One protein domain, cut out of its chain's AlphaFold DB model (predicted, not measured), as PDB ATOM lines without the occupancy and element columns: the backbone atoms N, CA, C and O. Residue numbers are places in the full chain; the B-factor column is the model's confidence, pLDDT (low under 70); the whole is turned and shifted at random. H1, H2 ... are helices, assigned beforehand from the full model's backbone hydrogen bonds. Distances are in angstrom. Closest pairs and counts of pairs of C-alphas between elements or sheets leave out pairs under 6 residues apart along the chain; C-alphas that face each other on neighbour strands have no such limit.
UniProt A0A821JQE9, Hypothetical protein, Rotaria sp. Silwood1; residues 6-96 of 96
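AT A GLANCE: This is residues 6 to 96 of the 96 residues of the protein "Hypothetical protein" of Rotaria sp. Silwood1 (UniProt A0A821JQE9). H1 and H2 form a helical hairpin, and H4 packs along H2 on a different side from H1, so that the three longer helices make a triangle with H2 as the one that touches both others. The short helix H5 packs on the last residues of H1, while the long link of residues 46 to 57 loops out toward one end of the longest axis. The printed part has 91 residues with five named helices, H1 to H5 in order, and no named strand; the class is all helix. Residues 63 to 64 pair with residues 93 to 94, antiparallel, and tie the last stretch to the link before H4. The whole is compact, with a radius of gyration of the C-alphas of 12.9 A, and elongated, spanning 40 by 25 by 20 A.

HOW THE PARTS SIT: H1, residues 6 to 20, and H2, residues 27 to 45, touch and run opposite ways at a steep tilt of 40 degrees. Their closest C-alphas are those of Cys 12 and Lys 34, 6.6 A apart. H3, residues 58 to 61, is close to H2 but not clearly touching; the closest C-alphas, of Phe 45 and Arg 61, are 6.8 A apart. H4, residues 71 to 80, touches H2, and the C-alphas of Phe 33 and Ser 80 come closest at 5.1 A. These two run opposite ways at a shallow tilt of 33 degrees, only just short of steep. H5, residues 84 to 87, touches H1 at residues 18 to 20 alone, with the C-alphas of Met 19 and Tyr 87 closest at 4.7 A. H5 is close to H4 but not clearly touching, at 5.7 A between the C-alphas of Ala 77 and Leu 84. H1 and H4 are apart, and so are H3 and H4. In H1 and H4 every O i to N i+4 pair is within hydrogen-bond range, in H2 14 of 15 are, and H3 and H5 are too short for such a pair.

IN THESE COORDINATES: H1 begins at C-alpha 6 at (-6.351, 2.089, -19.618) and is 21.1 A long. H2, the longest helix, measures 26.6 A and ends at C-alpha 45 at (-4.637, -1.274, -31.848). H3 has four residues and measures 5.1 A. H4 measures 13.9 A. H5, four residues and 5.2 A long, ends at C-alpha 87 at (-1.003, -20.612, -17.288).

THE WHOLE: The two C-alphas farthest apart, those of Glu 24 and Ala 52, are 39.6 A apart. The printed part has no cut and ends at residue 96, the chain's last. The link from H2 to H3 is long, with 12 residues, and the link from H4 to H5 is tight. The mean pLDDT of the printed part is 95.5, and no printed residue is under 70.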
ATOM      1  N   LYS A   6      -5.670   2.571 -20.833       94.69
ATOM      2  CA  LYS A   6      -6.351   2.089 -19.618       94.69
ATOM      3  C   LYS A   6      -6.870   0.658 -19.785       94.69
ATOM      4  O   LYS A   6      -6.636  -0.174 -18.915       94.69
ATOM      5  N   GLN A   7      -7.527   0.357 -20.901       96.06
ATOM      6  CA  GLN A   7      -8.088  -0.965 -21.180       96.06
ATOM      7  C   GLN A   7      -6.976  -2.002 -21.354       96.06
ATOM      8  O   GLN A   7      -7.068  -3.088 -20.791       96.06
ATOM      9  N   LEU A   8      -5.875  -1.639 -22.029       96.75
ATOM     10  CA  LEU A   8      -4.690  -2.496 -22.115       96.75
ATOM     11  C   LEU A   8      -4.109  -2.804 -20.733       96.75
ATOM     12  O   LEU A   8      -3.754  -3.947 -20.468       96.75
ATOM     13  N   HIS A   9      -4.034  -1.818 -19.840       97.38
ATOM     14  CA  HIS A   9      -3.519  -2.037 -18.488       97.38
ATOM     15  C   HIS A   9      -4.398  -3.006 -17.682       97.38
ATOM     16  O   HIS A   9      -3.887  -3.928 -17.045       97.38
ATOM     17  N   VAL A  10      -5.724  -2.833 -17.743       98.06
ATOM     18  CA  VAL A  10      -6.682  -3.728 -17.072       98.06
ATOM     19  C   VAL A  10      -6.587  -5.147 -17.634       98.06
ATOM     20  O   VAL A  10      -6.462  -6.094 -16.860       98.06
ATOM     21  N   ALA A  11      -6.563  -5.294 -18.961       97.88
ATOM     22  CA  ALA A  11      -6.423  -6.584 -19.634       97.88
ATOM     23  C   ALA A  11      -5.098  -7.285 -19.282       97.88
ATOM     24  O   ALA A  11      -5.089  -8.469 -18.951       97.88
ATOM     25  N   CYS A  12      -3.983  -6.546 -19.279       98.19
ATOM     26  CA  CYS A  12      -2.668  -7.069 -18.907       98.19
ATOM     27  C   CYS A  12      -2.662  -7.613 -17.473       98.19
ATOM     28  O   CYS A  12      -2.234  -8.742 -17.226       98.19
ATOM     29  N   ASN A  13      -3.182  -6.829 -16.526       98.00
ATOM     30  CA  ASN A  13      -3.254  -7.238 -15.126       98.00
ATOM     31  C   ASN A  13      -4.194  -8.427 -14.917       98.00
ATOM     32  O   ASN A  13      -3.919  -9.268 -14.065       98.00
ATOM     33  N   TYR A  14      -5.286  -8.510 -15.678       97.94
ATOM     34  CA  TYR A  14      -6.192  -9.651 -15.627       97.94
ATOM     35  C   TYR A  14      -5.485 -10.947 -16.054       97.94
ATOM     36  O   TYR A  14      -5.515 -11.924 -15.308       97.94
ATOM     37  N   LEU A  15      -4.757 -10.939 -17.178       97.31
ATOM     38  CA  LEU A  15      -3.970 -12.104 -17.605       97.31
ATOM     39  C   LEU A  15      -2.874 -12.466 -16.599       97.31
ATOM     40  O   LEU A  15      -2.707 -13.638 -16.281       97.31
ATOM     41  N   LEU A  16      -2.173 -11.476 -16.038       97.94
ATOM     42  CA  LEU A  16      -1.183 -11.724 -14.986       97.94
ATOM     43  C   LEU A  16      -1.795 -12.384 -13.750       97.94
ATOM     44  O   LEU A  16      -1.153 -13.243 -13.153       97.94
ATOM     45  N   ARG A  17      -3.014 -11.998 -13.352       97.50
ATOM     46  CA  ARG A  17      -3.726 -12.640 -12.235       97.50
ATOM     47  C   ARG A  17      -4.047 -14.099 -12.544       97.50
ATOM     48  O   ARG A  17      -3.819 -14.935 -11.679       97.50
ATOM     49  N   LEU A  18      -4.510 -14.399 -13.761       96.19
ATOM     50  CA  LEU A  18      -4.727 -15.783 -14.195       96.19
ATOM     51  C   LEU A  18      -3.425 -16.585 -14.139       96.19
ATOM     52  O   LEU A  18      -3.397 -17.665 -13.565       96.19
ATOM     53  N   MET A  19      -2.326 -16.026 -14.648       97.06
ATOM     54  CA  MET A  19      -1.039 -16.720 -14.642       97.06
ATOM     55  C   MET A  19      -0.533 -16.984 -13.220       97.06
ATOM     56  O   MET A  19      -0.127 -18.098 -12.901       97.06
ATOM     57  N   LYS A  20      -0.620 -15.978 -12.344       96.25
ATOM     58  CA  LYS A  20      -0.198 -16.077 -10.941       96.25
ATOM     59  C   LYS A  20      -1.019 -17.063 -10.108       96.25
ATOM     60  O   LYS A  20      -0.556 -17.466  -9.050       96.25
ATOM     61  N   ALA A  21      -2.209 -17.454 -10.564       95.19
ATOM     62  CA  ALA A  21      -2.996 -18.494  -9.907       95.19
ATOM     63  C   ALA A  21      -2.410 -19.906 -10.109       95.19
ATOM     64  O   ALA A  21      -2.772 -20.821  -9.375       95.19
ATOM     65  N   HIS A  22      -1.513 -20.088 -11.086       92.50
ATOM     66  CA  HIS A  22      -0.932 -21.386 -11.442       92.50
ATOM     67  C   HIS A  22       0.587 -21.460 -11.263       92.50
ATOM     68  O   HIS A  22       1.139 -22.556 -11.210       92.50
ATOM     69  N   VAL A  23       1.278 -20.316 -11.216       95.00
ATOM     70  CA  VAL A  23       2.740 -20.262 -11.133       95.00
ATOM     71  C   VAL A  23       3.211 -19.012 -10.394       95.00
ATOM     72  O   VAL A  23       2.654 -17.924 -10.562       95.00
ATOM     73  N   GLU A  24       4.277 -19.146  -9.611       96.50
ATOM     74  CA  GLU A  24       4.998 -17.995  -9.076       96.50
ATOM     75  C   GLU A  24       5.859 -17.366 -10.174       96.50
ATOM     76  O   GLU A  24       6.671 -18.031 -10.813       96.50
ATOM     77  N   LEU A  25       5.661 -16.070 -10.414       97.00
ATOM     78  CA  LEU A  25       6.406 -15.313 -11.418       97.00
ATOM     79  C   LEU A  25       7.323 -14.314 -10.725       97.00
ATOM     80  O   LEU A  25       6.863 -13.549  -9.872       97.00
ATOM     81  N   SER A  26       8.586 -14.266 -11.144       97.81
ATOM     82  CA  SER A  26       9.530 -13.260 -10.662       97.81
ATOM     83  C   SER A  26       9.119 -11.851 -11.109       97.81
ATOM     84  O   SER A  26       8.370 -11.662 -12.078       97.81
ATOM     85  N   ASN A  27       9.628 -10.829 -10.422       97.94
ATOM     86  CA  ASN A  27       9.373  -9.438 -10.799       97.94
ATOM     87  C   ASN A  27       9.877  -9.134 -12.216       97.94
ATOM     88  O   ASN A  27       9.218  -8.403 -12.958       97.94
ATOM     89  N   GLU A  28      10.995  -9.730 -12.624       98.12
ATOM     90  CA  GLU A  28      11.557  -9.618 -13.970       98.12
ATOM     91  C   GLU A  28      10.604 -10.216 -15.009       98.12
ATOM     92  O   GLU A  28      10.281  -9.544 -15.990       98.12
ATOM     93  N   GLN A  29      10.082 -11.425 -14.770       98.12
ATOM     94  CA  GLN A  29       9.115 -12.077 -15.662       98.12
ATOM     95  C   GLN A  29       7.826 -11.260 -15.793       98.12
ATOM     96  O   GLN A  29       7.324 -11.051 -16.899       98.12
ATOM     97  N   ILE A  30       7.306 -10.740 -14.676       98.38
ATOM     98  CA  ILE A  30       6.114  -9.883 -14.663       98.38
ATOM     99  C   ILE A  30       6.366  -8.604 -15.466       98.38
ATOM    100  O   ILE A  30       5.527  -8.205 -16.278       98.38
ATOM    101  N   ASN A  31       7.501  -7.943 -15.244       98.31
ATOM    102  CA  ASN A  31       7.835  -6.694 -15.920       98.31
ATOM    103  C   ASN A  31       8.061  -6.905 -17.419       98.31
ATOM    104  O   ASN A  31       7.569  -6.105 -18.220       98.31
ATOM    105  N   LEU A  32       8.737  -7.988 -17.802       98.44
ATOM    106  CA  LEU A  32       8.926  -8.365 -19.198       98.44
ATOM    107  C   LEU A  32       7.583  -8.660 -19.873       98.44
ATOM    108  O   LEU A  32       7.304  -8.105 -20.934       98.44
ATOM    109  N   PHE A  33       6.710  -9.445 -19.235       98.50
ATOM    110  CA  PHE A  33       5.367  -9.711 -19.753       98.50
ATOM    111  C   PHE A  33       4.567  -8.422 -19.965       98.50
ATOM    112  O   PHE A  33       4.010  -8.226 -21.044       98.50
ATOM    113  N   LYS A  34       4.544  -7.514 -18.976       98.44
ATOM    114  CA  LYS A  34       3.840  -6.222 -19.085       98.44
ATOM    115  C   LYS A  34       4.338  -5.407 -20.273       98.44
ATOM    116  O   LYS A  34       3.524  -4.941 -21.069       98.44
ATOM    117  N   ARG A  35       5.658  -5.239 -20.397       98.31
ATOM    118  CA  ARG A  35       6.275  -4.483 -21.498       98.31
ATOM    119  C   ARG A  35       5.918  -5.104 -22.845       98.31
ATOM    120  O   ARG A  35       5.341  -4.425 -23.687       98.31
ATOM    121  N   THR A  36       6.132  -6.408 -22.997       98.44
ATOM    122  CA  THR A  36       5.817  -7.154 -24.222       98.44
ATOM    123  C   THR A  36       4.337  -7.052 -24.605       98.44
ATOM    124  O   THR A  36       4.016  -6.778 -25.763       98.44
ATOM    125  N   PHE A  37       3.427  -7.224 -23.643       98.19
ATOM    126  CA  PHE A  37       1.982  -7.099 -23.853       98.19
ATOM    127  C   PHE A  37       1.611  -5.700 -24.365       98.19
ATOM    128  O   PHE A  37       0.915  -5.567 -25.375       98.19
ATOM    129  N   HIS A  38       2.098  -4.656 -23.690       97.50
ATOM    130  CA  HIS A  38       1.814  -3.273 -24.063       97.50
ATOM    131  C   HIS A  38       2.430  -2.896 -25.413       97.50
ATOM    132  O   HIS A  38       1.750  -2.259 -26.217       97.50
ATOM    133  N   ASP A  39       3.659  -3.313 -25.704       97.06
ATOM    134  CA  ASP A  39       4.346  -3.000 -26.959       97.06
ATOM    135  C   ASP A  39       3.651  -3.623 -28.171       97.06
ATOM    136  O   ASP A  39       3.491  -2.965 -29.201       97.06
ATOM    137  N   ILE A  40       3.207  -4.877 -28.058       97.31
ATOM    138  CA  ILE A  40       2.514  -5.569 -29.151       97.31
ATOM    139  C   ILE A  40       1.125  -4.963 -29.370       97.31
ATOM    140  O   ILE A  40       0.768  -4.615 -30.499       97.31
ATOM    141  N   LEU A  41       0.330  -4.825 -28.308       96.75
ATOM    142  CA  LEU A  41      -1.063  -4.407 -28.450       96.75
ATOM    143  C   LEU A  41      -1.231  -2.920 -28.726       96.75
ATOM    144  O   LEU A  41      -2.134  -2.555 -29.475       96.75
ATOM    145  N   SER A  42      -0.364  -2.061 -28.181       95.38
ATOM    146  CA  SER A  42      -0.388  -0.637 -28.529       95.38
ATOM    147  C   SER A  42      -0.171  -0.444 -30.026       95.38
ATOM    148  O   SER A  42      -0.942   0.277 -30.646       95.38
ATOM    149  N   LYS A  43       0.788  -1.164 -30.627       95.00
ATOM    150  CA  LYS A  43       1.036  -1.144 -32.076       95.00
ATOM    151  C   LYS A  43      -0.132  -1.723 -32.868       95.00
ATOM    152  O   LYS A  43      -0.565  -1.112 -33.838       95.00
ATOM    153  N   ARG A  44      -0.676  -2.868 -32.440       94.88
ATOM    154  CA  ARG A  44      -1.801  -3.528 -33.125       94.88
ATOM    155  C   ARG A  44      -3.073  -2.679 -33.113       94.88
ATOM    156  O   ARG A  44      -3.809  -2.673 -34.090       94.88
ATOM    157  N   PHE A  45      -3.364  -1.988 -32.012       94.69
ATOM    158  CA  PHE A  45      -4.637  -1.274 -31.848       94.69
ATOM    159  C   PHE A  45      -4.622   0.142 -32.424       94.69
ATOM    160  O   PHE A  45      -5.674   0.786 -32.473       94.69
ATOM    161  N   ILE A  46      -3.469   0.623 -32.903       92.38
ATOM    162  CA  ILE A  46      -3.398   1.852 -33.694       92.38
ATOM    163  C   ILE A  46      -4.382   1.748 -34.868       92.38
ATOM    164  O   ILE A  46      -4.449   0.737 -35.565       92.38
ATOM    165  N   ASN A  47      -5.181   2.802 -35.049       91.56
ATOM    166  CA  ASN A  47      -6.233   2.925 -36.069       91.56
ATOM    167  C   ASN A  47      -7.376   1.895 -35.977       91.56
ATOM    168  O   ASN A  47      -8.264   1.897 -36.823       91.56
ATOM    169  N   HIS A  48      -7.396   1.062 -34.934       94.06
ATOM    170  CA  HIS A  48      -8.438   0.062 -34.681       94.06
ATOM    171  C   HIS A  48      -9.147   0.298 -33.343       94.06
ATOM    172  O   HIS A  48      -9.806  -0.598 -32.816       94.06
ATOM    173  N   TRP A  49      -9.018   1.504 -32.788       94.50
ATOM    174  CA  TRP A  49      -9.694   1.943 -31.575       94.50
ATOM    175  C   TRP A  49     -10.618   3.124 -31.876       94.50
ATOM    176  O   TRP A  49     -10.154   4.195 -32.263       94.50
ATOM    177  N   PHE A  50     -11.923   2.931 -31.676       94.12
ATOM    178  CA  PHE A  50     -12.955   3.908 -32.027       94.12
ATOM    179  C   PHE A  50     -13.796   4.255 -30.787       94.12
ATOM    180  O   PHE A  50     -14.807   3.601 -30.541       94.12
ATOM    181  N   PRO A  51     -13.418   5.275 -29.988       92.00
ATOM    182  CA  PRO A  51     -14.123   5.611 -28.746       92.00
ATOM    183  C   PRO A  51     -15.619   5.900 -28.928       92.00
ATOM    184  O   PRO A  51     -16.420   5.507 -28.091       92.00
ATOM    185  N   ALA A  52     -15.995   6.546 -30.037       95.00
ATOM    186  CA  ALA A  52     -17.390   6.866 -30.347       95.00
ATOM    187  C   ALA A  52     -18.214   5.643 -30.792       95.00
ATOM    188  O   ALA A  52     -19.436   5.666 -30.733       95.00
ATOM    189  N   THR A  53     -17.556   4.573 -31.249       94.25
ATOM    190  CA  THR A  53     -18.201   3.321 -31.675       94.25
ATOM    191  C   THR A  53     -17.405   2.121 -31.149       94.25
ATOM    192  O   THR A  53     -16.722   1.449 -31.921       94.25
ATOM    193  N   PRO A  54     -17.464   1.813 -29.837       92.62
ATOM    194  CA  PRO A  54     -16.558   0.843 -29.201       92.62
ATOM    195  C   PRO A  54     -16.595  -0.563 -29.817       92.62
ATOM    196  O   PRO A  54     -15.574  -1.256 -29.871       92.62
ATOM    197  N   ASN A  55     -17.764  -0.958 -30.334       94.44
ATOM    198  CA  ASN A  55     -17.979  -2.238 -31.010       94.44
ATOM    199  C   ASN A  55     -17.254  -2.321 -32.361       94.44
ATOM    200  O   ASN A  55     -16.923  -3.413 -32.824       94.44
ATOM    201  N   ARG A  56     -16.961  -1.185 -33.005       95.88
ATOM    202  CA  ARG A  56     -16.206  -1.165 -34.259       95.88
ATOM    203  C   ARG A  56     -14.798  -1.699 -33.999       95.88
ATOM    204  O   ARG A  56     -14.078  -1.221 -33.121       95.88
ATOM    205  N   GLY A  57     -14.410  -2.722 -34.756       94.44
ATOM    206  CA  GLY A  57     -13.101  -3.366 -34.627       94.44
ATOM    207  C   GLY A  57     -12.913  -4.213 -33.362       94.44
ATOM    208  O   GLY A  57     -11.801  -4.682 -33.137       94.44
ATOM    209  N   SER A  58     -13.950  -4.453 -32.549       94.81
ATOM    210  CA  SER A  58     -13.821  -5.261 -31.325       94.81
ATOM    211  C   SER A  58     -13.345  -6.691 -31.618       94.81
ATOM    212  O   SER A  58     -12.482  -7.201 -30.911       94.81
ATOM    213  N   ALA A  59     -13.808  -7.303 -32.714       94.50
ATOM    214  CA  ALA A  59     -13.374  -8.638 -33.137       94.50
ATOM    215  C   ALA A  59     -11.889  -8.686 -33.525       94.50
ATOM    216  O   ALA A  59     -11.209  -9.664 -33.239       94.50
ATOM    217  N   TYR A  60     -11.361  -7.608 -34.111       95.56
ATOM    218  CA  TYR A  60      -9.938  -7.492 -34.440       95.56
ATOM    219  C   TYR A  60      -9.052  -7.373 -33.185       95.56
ATOM    220  O   TYR A  60      -7.917  -7.866 -33.160       95.56
ATOM    221  N   ARG A  61      -9.577  -6.707 -32.147       95.81
ATOM    222  CA  ARG A  61      -8.916  -6.511 -30.847       95.81
ATOM    223  C   ARG A  61      -9.093  -7.681 -29.878       95.81
ATOM    224  O   ARG A  61      -8.395  -7.735 -28.869       95.81
ATOM    225  N   CYS A  62     -10.020  -8.584 -30.176       95.75
ATOM    226  CA  CYS A  62     -10.317  -9.756 -29.369       95.75
ATOM    227  C   CYS A  62      -9.082 -10.659 -29.241       95.75
ATOM    228  O   CYS A  62      -8.399 -10.910 -30.234       95.75
ATOM    229  N   LEU A  63      -8.818 -11.140 -28.024       96.19
ATOM    230  CA  LEU A  63      -7.788 -12.136 -27.732       96.19
ATOM    231  C   LEU A  63      -8.447 -13.474 -27.422       96.19
ATOM    232  O   LEU A  63      -9.343 -13.528 -26.575       96.19
ATOM    233  N   GLN A  64      -8.000 -14.546 -28.075       94.81
ATOM    234  CA  GLN A  64      -8.592 -15.877 -27.916       94.81
ATOM    235  C   GLN A  64      -7.546 -16.957 -27.679       94.81
ATOM    236  O   GLN A  64      -6.597 -17.124 -28.434       94.81
ATOM    237  N   THR A  65      -7.756 -17.772 -26.657       93.25
ATOM    238  CA  THR A  65      -6.866 -18.902 -26.375       93.25
ATOM    239  C   THR A  65      -7.277 -20.195 -27.068       93.25
ATOM    240  O   THR A  65      -6.511 -21.158 -27.080       93.25
ATOM    241  N   LYS A  66      -8.462 -20.231 -27.693       90.75
ATOM    242  CA  LYS A  66      -8.993 -21.431 -28.346       90.75
ATOM    243  C   LYS A  66      -7.978 -21.987 -29.359       90.75
ATOM    244  O   LYS A  66      -7.588 -21.313 -30.312       90.75
ATOM    245  N   HIS A  67      -7.544 -23.229 -29.140       87.81
ATOM    246  CA  HIS A  67      -6.511 -23.929 -29.922       87.81
ATOM    247  C   HIS A  67      -5.124 -23.256 -29.964       87.81
ATOM    248  O   HIS A  67      -4.289 -23.657 -30.772       87.81
ATOM    249  N   TRP A  68      -4.862 -22.240 -29.138       88.88
ATOM    250  CA  TRP A  68      -3.596 -21.495 -29.114       88.88
ATOM    251  C   TRP A  68      -3.163 -20.917 -30.474       88.88
ATOM    252  O   TRP A  68      -1.973 -20.788 -30.779       88.88
ATOM    253  N   LYS A  69      -4.148 -20.575 -31.315       88.06
ATOM    254  CA  LYS A  69      -3.933 -20.064 -32.679       88.06
ATOM    255  C   LYS A  69      -3.866 -18.540 -32.762       88.06
ATOM    256  O   LYS A  69      -3.561 -18.022 -33.830       88.06
ATOM    257  N   ASP A  70      -4.135 -17.822 -31.671       92.88
ATOM    258  CA  ASP A  70      -4.067 -16.363 -31.666       92.88
ATOM    259  C   ASP A  70      -2.608 -15.886 -31.808       92.88
ATOM    260  O   ASP A  70      -1.779 -16.133 -30.922       92.88
ATOM    261  N   PRO A  71      -2.269 -15.201 -32.916       93.75
ATOM    262  CA  PRO A  71      -0.895 -14.799 -33.193       93.75
ATOM    263  C   PRO A  71      -0.378 -13.746 -32.205       93.75
ATOM    264  O   PRO A  71       0.832 -13.650 -31.999       93.75
ATOM    265  N   VAL A  72      -1.259 -12.969 -31.565       95.50
ATOM    266  CA  VAL A  72      -0.871 -11.997 -30.532       95.50
ATOM    267  C   VAL A  72      -0.403 -12.731 -29.292       95.50
ATOM    268  O   VAL A  72       0.685 -12.449 -28.798       95.50
ATOM    269  N   LEU A  73      -1.197 -13.687 -28.805       95.69
ATOM    270  CA  LEU A  73      -0.844 -14.452 -27.611       95.69
ATOM    271  C   LEU A  73       0.419 -15.288 -27.835       95.69
ATOM    272  O   LEU A  73       1.251 -15.368 -26.934       95.69
ATOM    273  N   ARG A  74       0.610 -15.840 -29.040       95.62
ATOM    274  CA  ARG A  74       1.862 -16.515 -29.415       95.62
ATOM    275  C   ARG A  74       3.060 -15.568 -29.388       95.62
ATOM    276  O   ARG A  74       4.045 -15.869 -28.728       95.62
ATOM    277  N   SER A  75       2.941 -14.399 -30.018       96.88
ATOM    278  CA  SER A  75       4.011 -13.395 -30.041       96.88
ATOM    279  C   SER A  75       4.362 -12.890 -28.636       96.88
ATOM    280  O   SER A  75       5.537 -12.728 -28.309       96.88
ATOM    281  N   ILE A  76       3.363 -12.699 -27.764       97.44
ATOM    282  CA  ILE A  76       3.598 -12.344 -26.359       97.44
ATOM    283  C   ILE A  76       4.314 -13.488 -25.634       97.44
ATOM    284  O   ILE A  76       5.290 -13.225 -24.937       97.44
ATOM    285  N   ALA A  77       3.864 -14.736 -25.795       96.56
ATOM    286  CA  ALA A  77       4.486 -15.900 -25.163       96.56
ATOM    287  C   ALA A  77       5.965 -16.036 -25.557       96.56
ATOM    288  O   ALA A  77       6.826 -16.143 -24.686       96.56
ATOM    289  N   GLU A  78       6.260 -15.943 -26.856       97.00
ATOM    290  CA  GLU A  78       7.614 -16.029 -27.410       97.00
ATOM    291  C   GLU A  78       8.515 -14.906 -26.877       97.00
ATOM    292  O   GLU A  78       9.592 -15.174 -26.355       97.00
ATOM    293  N   ARG A  79       8.064 -13.646 -26.926       97.88
ATOM    294  CA  ARG A  79       8.883 -12.488 -26.513       97.88
ATOM    295  C   ARG A  79       8.985 -12.285 -25.003       97.88
ATOM    296  O   ARG A  79       9.878 -11.579 -24.549       97.88
ATOM    297  N   SER A  80       8.051 -12.833 -24.227       97.19
ATOM    298  CA  SER A  80       8.128 -12.818 -22.760       97.19
ATOM    299  C   SER A  80       8.804 -14.059 -22.183       97.19
ATOM    300  O   SER A  80       9.016 -14.102 -20.976       97.19
ATOM    301  N   CYS A  81       9.151 -15.042 -23.023       96.44
ATOM    302  CA  CYS A  81       9.685 -16.341 -22.609       96.44
ATOM    303  C   CYS A  81       8.781 -17.062 -21.588       96.44
ATOM    304  O   CYS A  81       9.265 -17.791 -20.725       96.44
ATOM    305  N   LEU A  82       7.461 -16.855 -21.674       96.56
ATOM    306  CA  LEU A  82       6.479 -17.451 -20.767       96.56
ATOM    307  C   LEU A  82       5.564 -18.410 -21.537       96.56
ATOM    308  O   LEU A  82       4.921 -17.999 -22.508       96.56
ATOM    309  N   PRO A  83       5.431 -19.679 -21.107       94.69
ATOM    310  CA  PRO A  83       4.560 -20.647 -21.762       94.69
ATOM    311  C   PRO A  83       3.086 -20.380 -21.416       94.69
ATOM    312  O   PRO A  83       2.473 -21.121 -20.656       94.69
ATOM    313  N   LEU A  84       2.492 -19.331 -22.003       95.31
ATOM    314  CA  LEU A  84       1.136 -18.866 -21.662       95.31
ATOM    315  C   LEU A  84       0.058 -19.961 -21.751       95.31
ATOM    316  O   LEU A  84      -0.892 -19.925 -20.977       95.31
ATOM    317  N   HIS A  85       0.223 -20.953 -22.633       93.69
ATOM    318  CA  HIS A  85      -0.686 -22.104 -22.765       93.69
ATOM    319  C   HIS A  85      -0.784 -22.966 -21.500       93.69
ATOM    320  O   HIS A  85      -1.751 -23.702 -21.350       93.69
ATOM    321  N   ARG A  86       0.211 -22.900 -20.608       94.06
ATOM    322  CA  ARG A  86       0.212 -23.620 -19.326       94.06
ATOM    323  C   ARG A  86      -0.472 -22.842 -18.207       94.06
ATOM    324  O   ARG A  86      -0.817 -23.431 -17.193       94.06
ATOM    325  N   TYR A  87      -0.610 -21.526 -18.364       94.56
ATOM    326  CA  TYR A  87      -1.003 -20.612 -17.288       94.56
ATOM    327  C   TYR A  87      -2.383 -19.987 -17.489       94.56
ATOM    328  O   TYR A  87      -2.941 -19.404 -16.567       94.56
ATOM    329  N   LEU A  88      -2.900 -20.029 -18.711       95.12
ATOM    330  CA  LEU A  88      -4.177 -19.441 -19.085       95.12
ATOM    331  C   LEU A  88      -5.189 -20.550 -19.417       95.12
ATOM    332  O   LEU A  88      -4.787 -21.632 -19.849       95.12
ATOM    333  N   PRO A  89      -6.502 -20.289 -19.285       93.44
ATOM    334  CA  PRO A  89      -7.521 -21.282 -19.607       93.44
ATOM    335  C   PRO A  89      -7.486 -21.723 -21.077       93.44
ATOM    336  O   PRO A  89      -7.285 -20.909 -21.988       93.44
ATOM    337  N   VAL A  90      -7.779 -23.008 -21.311       90.19
ATOM    338  CA  VAL A  90      -7.798 -23.639 -22.648       90.19
ATOM    339  C   VAL A  90      -8.762 -22.935 -23.607       90.19
ATOM    340  O   VAL A  90      -8.478 -22.800 -24.798       90.19
ATOM    341  N   ILE A  91      -9.902 -22.470 -23.091       92.56
ATOM    342  CA  ILE A  91     -10.897 -21.698 -23.837       92.56
ATOM    343  C   ILE A  91     -11.179 -20.417 -23.057       92.56
ATOM    344  O   ILE A  91     -11.814 -20.432 -22.007       92.56
ATOM    345  N   PHE A  92     -10.684 -19.308 -23.582       92.56
ATOM    346  CA  PHE A  92     -10.821 -17.973 -23.030       92.56
ATOM    347  C   PHE A  92     -10.894 -16.966 -24.177       92.56
ATOM    348  O   PHE A  92     -10.161 -17.076 -25.164       92.56
ATOM    349  N   THR A  93     -11.776 -15.983 -24.020       95.38
ATOM    350  CA  THR A  93     -11.999 -14.899 -24.976       95.38
ATOM    351  C   THR A  93     -12.038 -13.588 -24.206       95.38
ATOM    352  O   THR A  93     -12.835 -13.443 -23.281       95.38
ATOM    353  N   MET A  94     -11.212 -12.622 -24.601       95.81
ATOM    354  CA  MET A  94     -11.172 -11.292 -23.995       95.81
ATOM    355  C   MET A  94     -11.373 -10.217 -25.048       95.81
ATOM    356  O   MET A  94     -10.611 -10.121 -26.009       95.81
ATOM    357  N   TRP A  95     -12.373  -9.376 -24.824       95.94
ATOM    358  CA  TRP A  95     -12.650  -8.205 -25.643       95.94
ATOM    359  C   TRP A  95     -12.027  -6.987 -24.972       95.94
ATOM    360  O   TRP A  95     -12.289  -6.733 -23.796       95.94
ATOM    361  N   ILE A  96     -11.180  -6.271 -25.713       93.19
ATOM    362  CA  ILE A  96     -10.499  -5.057 -25.244       93.19
ATOM    363  C   ILE A  96     -11.084  -3.827 -25.929       93.19
ATOM    364  O   ILE A  96     -11.265  -3.844 -27.175       93.19
TER     365      ILE A  96